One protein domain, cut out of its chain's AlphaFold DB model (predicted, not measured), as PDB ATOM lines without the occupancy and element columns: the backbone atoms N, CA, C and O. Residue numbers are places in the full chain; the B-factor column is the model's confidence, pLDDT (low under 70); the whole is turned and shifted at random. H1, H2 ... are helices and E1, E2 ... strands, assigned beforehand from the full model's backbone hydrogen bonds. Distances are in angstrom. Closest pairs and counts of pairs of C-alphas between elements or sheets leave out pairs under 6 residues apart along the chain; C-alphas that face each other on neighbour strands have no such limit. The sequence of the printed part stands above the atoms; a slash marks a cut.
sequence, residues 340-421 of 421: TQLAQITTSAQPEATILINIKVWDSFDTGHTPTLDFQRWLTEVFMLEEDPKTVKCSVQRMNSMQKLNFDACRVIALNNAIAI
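AT A GLANCE: This is residues 340 to 421 of the 421 residues of an uncharacterized protein of Botrytis tulipae (UniProt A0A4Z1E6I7). A narrow ribbon of three long strands, E1, E2 and E3, has helix H1 running along one face and the shorter helix H2 at the opposite end of the ribbon, on the other face and beside the strands. The 82 printed residues hold three named strands and two named helices, in the order E1 E2 H1 E3 H2, a mixed class. The sheet order is E1, E2, E3, antiparallel then parallel. The whole is loose, a rod spanning 49 by 22 by 16 A, with a radius of gyration of the C-alphas of 15.2 A.

IN THESE COORDINATES: Find C-alpha 340 at (130.303, 215.153, 148.379); from there E1 runs to residue 347, 23.0 A. E2, residues 355 to 363, runs 25.0 A. H1, residues 372 to 384, covers 18.4 A, and E3, residues 392 to 399, 21.9 A. H2, residues 410 to 419, covers 14.2 A and ends at C-alpha 419, (132.395, 207.305, 142.408).

HOW THE PARTS SIT: Start with the hairpin E1 and E2, antiparallel at 167 degrees, where N 346 and O 356 are 2.8 A apart, within hydrogen-bond range. On the other side of E2, E3 is parallel at 22 degrees, with N 359 and O 395 at 2.8 A. E2, H1 and E3 form a strand-helix-strand unit, two parallel neighbour strands with a helix between, its crossover right-handed. H1 is on the sheet at a height of 8.7 A, along the strands at 24 degrees to E2 on the local plane; its closest C-alphas to E3 are Thr 380 and Val 392, 6.3 A. H2 is on the opposite face, giving three layers, helices on both faces; its closest C-alphas to E1 are Ala 414 and Thr 340, 5.2 A. H1 and H2 are apart, and in both every O i to N i+4 pair is within hydrogen-bond range.

THE WHOLE: Look at Pro 351 and Asn 406 for the farthest C-alphas, 49.8 A apart. The printed part has no cut, and its four links are short. Mean pLDDT of the printed part is 76.9, with residues 366 to 375 and 385 to 389 among those under 70.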
ATOM      1  N   THR A 340     131.157 216.319 148.658       83.88
ATOM      2  CA  THR A 340     130.303 215.153 148.379       83.88
ATOM      3  C   THR A 340     129.465 214.847 149.604       83.88
ATOM      4  O   THR A 340     129.992 214.802 150.718       83.88
ATOM      5  N   GLN A 341     128.164 214.640 149.412       85.81
ATOM      6  CA  GLN A 341     127.224 214.363 150.493       85.81
ATOM      7  C   GLN A 341     126.347 213.172 150.106       85.81
ATOM      8  O   GLN A 341     125.745 213.172 149.037       85.81
ATOM      9  N   LEU A 342     126.275 212.168 150.980       86.12
ATOM     10  CA  LEU A 342     125.410 210.998 150.846       86.12
ATOM     11  C   LEU A 342     124.378 211.021 151.972       86.12
ATOM     12  O   LEU A 342     124.745 210.896 153.139       86.12
ATOM     13  N   ALA A 343     123.098 211.127 151.631       85.38
ATOM     14  CA  ALA A 343     122.008 210.957 152.584       85.38
ATOM     15  C   ALA A 343     121.565 209.486 152.607       85.38
ATOM     16  O   ALA A 343     120.939 209.004 151.667       85.38
ATOM     17  N   GLN A 344     121.877 208.770 153.688       87.00
ATOM     18  CA  GLN A 344     121.328 207.440 153.947       87.00
ATOM     19  C   GLN A 344     120.040 207.599 154.755       87.00
ATOM     20  O   GLN A 344     120.078 208.041 155.904       87.00
ATOM     21  N   ILE A 345     118.903 207.274 154.140       86.31
ATOM     22  CA  ILE A 345     117.575 207.370 154.754       86.31
ATOM     23  C   ILE A 345     117.148 205.967 155.190       86.31
ATOM     24  O   ILE A 345     117.275 205.006 154.434       86.31
ATOM     25  N   THR A 346     116.659 205.830 156.418       85.88
ATOM     26  CA  THR A 346     116.158 204.565 156.963       85.88
ATOM     27  C   THR A 346     114.828 204.810 157.658       85.88
ATOM     28  O   THR A 346     114.740 205.616 158.585       85.88
ATOM     29  N   THR A 347     113.790 204.113 157.212       83.69
ATOM     30  CA  THR A 347     112.446 204.173 157.785       83.69
ATOM     31  C   THR A 347     112.207 202.961 158.685       83.69
ATOM     32  O   THR A 347     112.579 201.836 158.355       83.69
ATOM     33  N   SER A 348     111.590 203.181 159.847       78.69
ATOM     34  CA  SER A 348     111.035 202.079 160.639       78.69
ATOM     35  C   SER A 348     109.774 201.539 159.961       78.69
ATOM     36  O   SER A 348     108.962 202.316 159.467       78.69
ATOM     37  N   ALA A 349     109.576 200.219 159.989       75.81
ATOM     38  CA  ALA A 349     108.347 199.571 159.516       75.81
ATOM     39  C   ALA A 349     107.172 199.668 160.520       75.81
ATOM     40  O   ALA A 349     106.116 199.080 160.293       75.81
ATOM     41  N   GLN A 350     107.357 200.349 161.656       76.44
ATOM     42  CA  GLN A 350     106.310 200.559 162.660       76.44
ATOM     43  C   GLN A 350     105.448 201.792 162.334       76.44
ATOM     44  O   GLN A 350     105.970 202.722 161.724       76.44
ATOM     45  N   PRO A 351     104.172 201.849 162.777       64.38
ATOM     46  CA  PRO A 351     103.270 202.970 162.482       64.38
ATOM     47  C   PRO A 351     103.802 204.334 162.941       64.38
ATOM     48  O   PRO A 351     103.681 205.315 162.220       64.38
ATOM     49  N   GLU A 352     104.471 204.390 164.095       70.00
ATOM     50  CA  GLU A 352     105.184 205.579 164.585       70.00
ATOM     51  C   GLU A 352     106.566 205.694 163.906       70.00
ATOM     52  O   GLU A 352     107.625 205.646 164.543       70.00
ATOM     53  N   ALA A 353     106.564 205.764 162.572       71.69
ATOM     54  CA  ALA A 353     107.756 205.653 161.743       71.69
ATOM     55  C   ALA A 353     108.713 206.842 161.943       71.69
ATOM     56  O   ALA A 353     108.636 207.862 161.259       71.69
ATOM     57  N   THR A 354     109.680 206.695 162.852       82.69
ATOM     58  CA  THR A 354     110.827 207.608 162.907       82.69
ATOM     59  C   THR A 354     111.654 207.446 161.629       82.69
ATOM     60  O   THR A 354     112.133 206.344 161.343       82.69
ATOM     61  N   ILE A 355     111.860 208.536 160.887       83.56
ATOM     62  CA  ILE A 355     112.808 208.580 159.769       83.56
ATOM     63  C   ILE A 355     114.187 208.898 160.339       83.56
ATOM     64  O   ILE A 355     114.405 209.964 160.920       83.56
ATOM     65  N   LEU A 356     115.135 207.982 160.167       85.69
ATOM     66  CA  LEU A 356     116.542 208.220 160.461       85.69
ATOM     67  C   LEU A 356     117.237 208.682 159.180       85.69
ATOM     68  O   LEU A 356     117.190 207.993 158.164       85.69
ATOM     69  N   ILE A 357     117.895 209.838 159.233       86.50
ATOM     70  CA  ILE A 357     118.710 210.358 158.133       86.50
ATOM     71  C   ILE A 357     120.150 210.450 158.632       86.50
ATOM     72  O   ILE A 357     120.436 211.179 159.582       86.50
ATOM     73  N   ASN A 358     121.065 209.720 158.001       87.19
ATOM     74  CA  ASN A 358     122.499 209.832 158.245       87.19
ATOM     75  C   ASN A 358     123.171 210.447 157.014       87.19
ATOM     76  O   ASN A 358     123.256 209.816 155.960       87.19
ATOM     77  N   ILE A 359     123.612 211.696 157.147       86.00
ATOM     78  CA  ILE A 359     124.274 212.455 156.089       86.00
ATOM     79  C   ILE A 359     125.781 212.289 156.252       86.00
ATOM     80  O   ILE A 359     126.387 212.868 157.156       86.00
ATOM     81  N   LYS A 360     126.399 211.528 155.354       88.44
ATOM     82  CA  LYS A 360     127.853 211.388 155.270       88.44
ATOM     83  C   LYS A 360     128.422 212.470 154.362       88.44
ATOM     84  O   LYS A 360     127.975 212.610 153.228       88.44
ATOM     85  N   VAL A 361     129.386 213.241 154.860       86.62
ATOM     86  CA  VAL A 361     129.956 214.402 154.160       86.62
ATOM     87  C   VAL A 361     131.460 214.235 153.998       86.62
ATOM     88  O   VAL A 361     132.181 214.155 154.992       86.62
ATOM     89  N   TRP A 362     131.928 214.242 152.752       88.81
ATOM     90  CA  TRP A 362     133.341 214.298 152.397       88.81
ATOM     91  C   TRP A 362     133.675 215.719 151.943       88.81
ATOM     92  O   TRP A 362     133.231 216.182 150.886       88.81
ATOM     93  N   ASP A 363     134.464 216.405 152.761       87.19
ATOM     94  CA  ASP A 363     134.945 217.760 152.520       87.19
ATOM     95  C   ASP A 363     136.465 217.711 152.322       87.19
ATOM     96  O   ASP A 363     137.190 217.268 153.210       87.19
ATOM     97  N   SER A 364     136.967 218.141 151.159       83.88
ATOM     98  CA  SER A 364     138.416 218.182 150.916       83.88
ATOM     99  C   SER A 364     139.103 219.396 151.566       83.88
ATOM    100  O   SER A 364     140.330 219.484 151.524       83.88
ATOM    101  N   PHE A 365     138.346 220.340 152.142       80.12
ATOM    102  CA  PHE A 365     138.860 221.316 153.102       80.12
ATOM    103  C   PHE A 365     138.615 220.806 154.528       80.12
ATOM    104  O   PHE A 365     137.535 220.949 155.098       80.12
ATOM    105  N   ASP A 366     139.677 220.289 155.143       66.00
ATOM    106  CA  ASP A 366     139.691 219.768 156.522       66.00
ATOM    107  C   ASP A 366     139.333 220.834 157.590       66.00
ATOM    108  O   ASP A 366     139.080 220.540 158.755       66.00
ATOM    109  N   THR A 367     139.257 222.109 157.192       64.94
ATOM    110  CA  THR A 367     138.834 223.235 158.041       64.94
ATOM    111  C   THR A 367     137.344 223.214 158.387       64.94
ATOM    112  O   THR A 367     136.886 224.009 159.213       64.94
ATOM    113  N   GLY A 368     136.565 222.321 157.769       61.25
ATOM    114  CA  GLY A 368     135.186 222.071 158.160       61.25
ATOM    115  C   GLY A 368     134.227 223.214 157.839       61.25
ATOM    116  O   GLY A 368     133.255 223.411 158.574       61.25
ATOM    117  N   HIS A 369     134.507 223.974 156.780       61.53
ATOM    118  CA  HIS A 369     133.706 225.123 156.355       61.53
ATOM    119  C   HIS A 369     132.408 224.754 155.632       61.53
ATOM    120  O   HIS A 369     131.566 225.632 155.460       61.53
ATOM    121  N   THR A 370     132.202 223.490 155.248       64.25
ATOM    122  CA  THR A 370     130.929 223.048 154.660       64.25
ATOM    123  C   THR A 370     129.765 223.262 155.638       64.25
ATOM    124  O   THR A 370     129.757 222.633 156.705       64.25
ATOM    125  N   PRO A 371     128.769 224.109 155.298       64.62
ATOM    126  CA  PRO A 371     127.614 224.370 156.149       64.62
ATOM    127  C   PRO A 371     126.620 223.208 156.048       64.62
ATOM    128  O   PRO A 371     125.659 223.228 155.286       64.62
ATOM    129  N   THR A 372     126.853 222.161 156.837       65.25
ATOM    130  CA  THR A 372     125.981 220.975 156.881       65.25
ATOM    131  C   THR A 372     124.642 221.237 157.580       65.25
ATOM    132  O   THR A 372     123.700 220.471 157.400       65.25
ATOM    133  N   LEU A 373     124.546 222.327 158.352       63.97
ATOM    134  CA  LEU A 373     123.330 222.766 159.048       63.97
ATOM    135  C   LEU A 373     122.186 223.097 158.082       63.97
ATOM    136  O   LEU A 373     121.060 222.671 158.325       63.97
ATOM    137  N   ASP A 374     122.469 223.796 156.981       68.38
ATOM    138  CA  ASP A 374     121.438 224.199 156.016       68.38
ATOM    139  C   ASP A 374     120.852 222.981 155.286       68.38
ATOM    140  O   ASP A 374     119.644 222.897 155.078       68.38
ATOM    141  N   PHE A 375     121.690 221.989 154.968       69.19
ATOM    142  CA  PHE A 375     121.257 220.754 154.309       69.19
ATOM    143  C   PHE A 375     120.499 219.812 155.262       69.19
ATOM    144  O   PHE A 375     119.466 219.257 154.890       69.19
ATOM    145  N   GLN A 376     120.948 219.695 156.519       70.50
ATOM    146  CA  GLN A 376     120.210 219.001 157.581       70.50
ATOM    147  C   GLN A 376     118.832 219.633 157.815       70.50
ATOM    148  O   GLN A 376     117.837 218.917 157.949       70.50
ATOM    149  N   ARG A 377     118.766 220.968 157.854       76.31
ATOM    150  CA  ARG A 377     117.516 221.714 157.996       76.31
ATOM    151  C   ARG A 377     116.588 221.461 156.810       76.31
ATOM    152  O   ARG A 377     115.454 221.059 157.036       76.31
ATOM    153  N   TRP A 378     117.082 221.614 155.582       77.94
ATOM    154  CA  TRP A 378     116.302 221.389 154.363       77.94
ATOM    155  C   TRP A 378     115.719 219.970 154.291       77.94
ATOM    156  O   TRP A 378     114.522 219.816 154.064       77.94
ATOM    157  N   LEU A 379     116.515 218.928 154.568       71.69
ATOM    158  CA  LEU A 379     116.007 217.551 154.615       71.69
ATOM    159  C   LEU A 379     114.961 217.354 155.721       71.69
ATOM    160  O   LEU A 379     113.965 216.670 155.506       71.69
ATOM    161  N   THR A 380     115.156 217.967 156.891       73.31
ATOM    162  CA  THR A 380     114.167 217.906 157.979       73.31
ATOM    163  C   THR A 380     112.857 218.585 157.572       73.31
ATOM    164  O   THR A 380     111.796 218.031 157.827       73.31
ATOM    165  N   GLU A 381     112.918 219.740 156.904       78.31
ATOM    166  CA  GLU A 381     111.745 220.449 156.382       78.31
ATOM    167  C   GLU A 381     111.014 219.611 155.313       78.31
ATOM    168  O   GLU A 381     109.805 219.441 155.418       78.31
ATOM    169  N   VAL A 382     111.725 218.997 154.357       75.12
ATOM    170  CA  VAL A 382     111.127 218.131 153.315       75.12
ATOM    171  C   VAL A 382     110.317 216.974 153.910       75.12
ATOM    172  O   VAL A 382     109.181 216.754 153.500       75.12
ATOM    173  N   PHE A 383     110.859 216.256 154.897       70.00
ATOM    174  CA  PHE A 383     110.173 215.111 155.515       70.00
ATOM    175  C   PHE A 383     109.118 215.494 156.573       70.00
ATOM    176  O   PHE A 383     108.375 214.626 157.025       70.00
ATOM    177  N   MET A 384     109.029 216.771 156.954       72.00
ATOM    178  CA  MET A 384     107.991 217.312 157.848       72.00
ATOM    179  C   MET A 384     106.791 217.909 157.090       72.00
ATOM    180  O   MET A 384     105.829 218.332 157.723       72.00
ATOM    181  N   LEU A 385     106.844 217.964 155.752       68.69
ATOM    182  CA  LEU A 385     105.781 218.503 154.890       68.69
ATOM    183  C   LEU A 385     104.769 217.445 154.403       68.69
ATOM    184  O   LEU A 385     103.849 217.789 153.662       68.69
ATOM    185  N   GLU A 386     104.924 216.174 154.785       65.50
ATOM    186  CA  GLU A 386     103.939 215.123 154.492       65.50
ATOM    187  C   GLU A 386     102.679 215.259 155.375       65.50
ATOM    188  O   GLU A 386     102.740 215.792 156.482       65.50
ATOM    189  N   GLU A 387     101.534 214.752 154.898       59.22
ATOM    190  CA  GLU A 387     100.233 214.841 155.598       59.22
ATOM    191  C   GLU A 387     100.217 214.154 156.979       59.22
ATOM    192  O   GLU A 387      99.388 214.490 157.825       59.22
ATOM    193  N   ASP A 388     101.150 213.227 157.215       68.38
ATOM    194  CA  ASP A 388     101.441 212.622 158.516       68.38
ATOM    195  C   ASP A 388     102.899 212.951 158.908       68.38
ATOM    196  O   ASP A 388     103.834 212.347 158.361       68.38
ATOM    197  N   PRO A 389     103.137 213.947 159.789       62.09
ATOM    198  CA  PRO A 389     104.473 214.460 160.081       62.09
ATOM    199  C   PRO A 389     105.291 213.458 160.907       62.09
ATOM    200  O   PRO A 389     105.258 213.420 162.140       62.09
ATOM    201  N   LYS A 390     106.085 212.651 160.203       73.19
ATOM    202  CA  LYS A 390     106.983 211.654 160.797       73.19
ATOM    203  C   LYS A 390     108.063 212.320 161.646       73.19
ATOM    204  O   LYS A 390     108.638 213.347 161.292       73.19
ATOM    205  N   THR A 391     108.430 211.677 162.754       81.38
ATOM    206  CA  THR A 391     109.569 212.137 163.564       81.38
ATOM    207  C   THR A 391     110.870 211.922 162.790       81.38
ATOM    208  O   THR A 391     111.333 210.793 162.642       81.38
ATOM    209  N   VAL A 392     111.493 213.000 162.319       81.81
ATOM    210  CA  VAL A 392     112.783 212.950 161.615       81.81
ATOM    211  C   VAL A 392     113.928 213.126 162.610       81.81
ATOM    212  O   VAL A 392     114.000 214.127 163.322       81.81
ATOM    213  N   LYS A 393     114.872 212.182 162.632       86.31
ATOM    214  CA  LYS A 393     116.160 212.328 163.322       86.31
ATOM    215  C   LYS A 393     117.270 212.367 162.287       86.31
ATOM    216  O   LYS A 393     117.661 211.338 161.738       86.31
ATOM    217  N   CYS A 394     117.785 213.566 162.037       85.31
ATOM    218  CA  CYS A 394     118.935 213.764 161.170       85.31
ATOM    219  C   CYS A 394     120.242 213.783 161.980       85.31
ATOM    220  O   CYS A 394     120.337 214.427 163.025       85.31
ATOM    221  N   SER A 395     121.246 213.077 161.473       87.25
ATOM    222  CA  SER A 395     122.616 213.036 161.975       87.25
ATOM    223  C   SER A 395     123.575 213.329 160.824       87.25
ATOM    224  O   SER A 395     123.314 212.949 159.683       87.25
ATOM    225  N   VAL A 396     124.679 214.017 161.116       84.69
ATOM    226  CA  VAL A 396     125.713 214.349 160.130       84.69
ATOM    227  C   VAL A 396     127.025 213.718 160.570       84.69
ATOM    228  O   VAL A 396     127.541 214.029 161.643       84.69
ATOM    229  N   GLN A 397     127.583 212.856 159.725       87.19
ATOM    230  CA  GLN A 397     128.888 212.244 159.908       87.19
ATOM    231  C   GLN A 397     129.868 212.839 158.895       87.19
ATOM    232  O   GLN A 397     129.686 212.710 157.685       87.19
ATOM    233  N   ARG A 398     130.943 213.476 159.368       83.69
ATOM    234  CA  ARG A 398     132.062 213.820 158.483       83.69
ATOM    235  C   ARG A 398     132.904 212.581 158.223       83.69
ATOM    236  O   ARG A 398     133.223 211.833 159.145       83.69
ATOM    237  N   MET A 399     133.225 212.380 156.957       87.81
ATOM    238  CA  MET A 399     134.016 211.272 156.451       87.81
ATOM    239  C   MET A 399     135.388 211.797 156.036       87.81
ATOM    240  O   MET A 399     135.500 212.913 155.526       87.81
ATOM    241  N   ASN A 400     136.423 210.980 156.214       83.50
ATOM    242  CA  ASN A 400     137.765 211.325 155.758       83.50
ATOM    243  C   ASN A 400     137.756 211.445 154.225       83.50
ATOM    244  O   ASN A 400     137.566 210.453 153.520       83.50
ATOM    245  N   SER A 401     137.953 212.658 153.713       76.62
ATOM    246  CA  SER A 401     138.216 212.908 152.295       76.62
ATOM    247  C   SER A 401     139.716 212.824 152.028       76.62
ATOM    248  O   SER A 401     140.531 213.072 152.918       76.62
ATOM    249  N   MET A 402     140.099 212.579 150.773       77.31
ATOM    250  CA  MET A 402     141.442 212.944 150.324       77.31
ATOM    251  C   MET A 402     141.664 214.440 150.588       77.31
ATOM    252  O   MET A 402     140.829 215.269 150.201       77.31
ATOM    253  N   GLN A 403     142.767 214.774 151.261       72.00
ATOM    254  CA  GLN A 403     143.162 216.161 151.480       72.00
ATOM    255  C   GLN A 403     143.562 216.814 150.154       72.00
ATOM    256  O   GLN A 403     144.137 216.200 149.253       72.00
ATOM    257  N   LYS A 404     143.218 218.090 150.031       65.88
ATOM    258  CA  LYS A 404     143.356 218.866 148.806       65.88
ATOM    259  C   LYS A 404     144.806 219.326 148.605       65.88
ATOM    260  O   LYS A 404     145.281 220.184 149.336       65.88
ATOM    261  N   LEU A 405     145.484 218.799 147.581       64.88
ATOM    262  CA  LEU A 405     146.857 219.204 147.222       64.88
ATOM    263  C   LEU A 405     146.941 220.557 146.486       64.88
ATOM    264  O   LEU A 405     148.006 221.162 146.454       64.88
ATOM    265  N   ASN A 406     145.847 221.032 145.877       74.06
ATOM    266  CA  ASN A 406     145.797 222.316 145.163       74.06
ATOM    267  C   ASN A 406     144.379 222.924 145.195       74.06
ATOM    268  O   ASN A 406     143.390 222.187 145.176       74.06
ATOM    269  N   PHE A 407     144.257 224.255 145.209       65.00
ATOM    270  CA  PHE A 407     143.001 224.994 145.413       65.00
ATOM    271  C   PHE A 407     141.885 224.679 144.396       65.00
ATOM    272  O   PHE A 407     140.712 224.756 144.764       65.00
ATOM    273  N   ASP A 408     142.205 224.176 143.205       73.62
ATOM    274  CA  ASP A 408     141.200 223.790 142.198       73.62
ATOM    275  C   ASP A 408     140.758 222.315 142.277       73.62
ATOM    276  O   ASP A 408     139.720 221.932 141.735       73.62
ATOM    277  N   ALA A 409     141.479 221.464 143.017       81.00
ATOM    278  CA  ALA A 409     141.267 220.010 143.011       81.00
ATOM    279  C   ALA A 409     139.950 219.539 143.666       81.00
ATOM    280  O   ALA A 409     139.596 218.366 143.555       81.00
ATOM    281  N   CYS A 410     139.198 220.423 144.335       83.44
ATOM    282  CA  CYS A 410     137.994 220.044 145.089       83.44
ATOM    283  C   CYS A 410     136.916 219.386 144.222       83.44
ATOM    284  O   CYS A 410     136.287 218.436 144.671       83.44
ATOM    285  N   ARG A 411     136.736 219.827 142.969       81.25
ATOM    286  CA  ARG A 411     135.753 219.227 142.054       81.25
ATOM    287  C   ARG A 411     136.126 217.792 141.668       81.25
ATOM    288  O   ARG A 411     135.249 216.940 141.595       81.25
ATOM    289  N   VAL A 412     137.417 217.524 141.458       80.94
ATOM    290  CA  VAL A 412     137.929 216.181 141.126       80.94
ATOM    291  C   VAL A 412     137.847 215.260 142.341       80.94
ATOM    292  O   VAL A 412     137.385 214.132 142.215       80.94
ATOM    293  N   ILE A 413     138.222 215.751 143.527       80.38
ATOM    294  CA  ILE A 413     138.115 214.986 144.779       80.38
ATOM    295  C   ILE A 413     136.646 214.676 145.095       80.38
ATOM    296  O   ILE A 413     136.328 213.535 145.414       80.38
ATOM    297  N   ALA A 414     135.739 215.647 144.940       80.94
ATOM    298  CA  ALA A 414     134.313 215.431 145.158       80.94
ATOM    299  C   ALA A 414     133.725 214.392 144.181       80.94
ATOM    300  O   ALA A 414     132.988 213.498 144.599       80.94
ATOM    301  N   LEU A 415     134.100 214.453 142.899       77.81
ATOM    302  CA  LEU A 415     133.701 213.449 141.910       77.81
ATOM    303  C   LEU A 415     134.263 212.059 142.247       77.81
ATOM    304  O   LEU A 415     133.525 211.083 142.208       77.81
ATOM    305  N   ASN A 416     135.534 211.958 142.641       79.44
ATOM    306  CA  ASN A 416     136.136 210.682 143.029       79.44
ATOM    307  C   ASN A 416     135.476 210.087 144.282       79.44
ATOM    308  O   ASN A 416     135.216 208.890 144.330       79.44
ATOM    309  N   ASN A 417     135.164 210.919 145.279       80.31
ATOM    310  CA  ASN A 417     134.405 210.495 146.455       80.31
ATOM    311  C   ASN A 417     132.998 210.014 146.061       80.31
ATOM    312  O   ASN A 417     132.524 209.052 146.643       80.31
ATOM    313  N   ALA A 418     132.348 210.640 145.070       76.69
ATOM    314  CA  ALA A 418     131.032 210.219 144.579       76.69
ATOM    315  C   ALA A 418     131.065 208.895 143.792       76.69
ATOM    316  O   ALA A 418     130.092 208.159 143.832       76.69
ATOM    317  N   ILE A 419     132.172 208.587 143.107       73.38
ATOM    318  CA  ILE A 419     132.395 207.305 142.408       73.38
ATOM    319  C   ILE A 419     132.731 206.167 143.393       73.38
ATOM    320  O   ILE A 419     132.509 205.000 143.092       73.38
ATOM    321  N   ALA A 420     133.287 206.495 144.562       73.38
ATOM    322  CA  ALA A 420     133.677 205.529 145.594       73.38
ATOM    323  C   ALA A 420     132.555 205.180 146.599       73.38
ATOM    324  O   ALA A 420     132.813 204.441 147.553       73.38
ATOM    325  N   ILE A 421     131.357 205.749 146.419       79.06
ATOM    326  CA  ILE A 421     130.153 205.569 147.248       79.06
ATOM    327  C   ILE A 421     129.180 204.623 146.546       79.06
ATOM    328  O   ILE A 421     128.688 203.715 147.253       79.06
TER     329      ILE A 421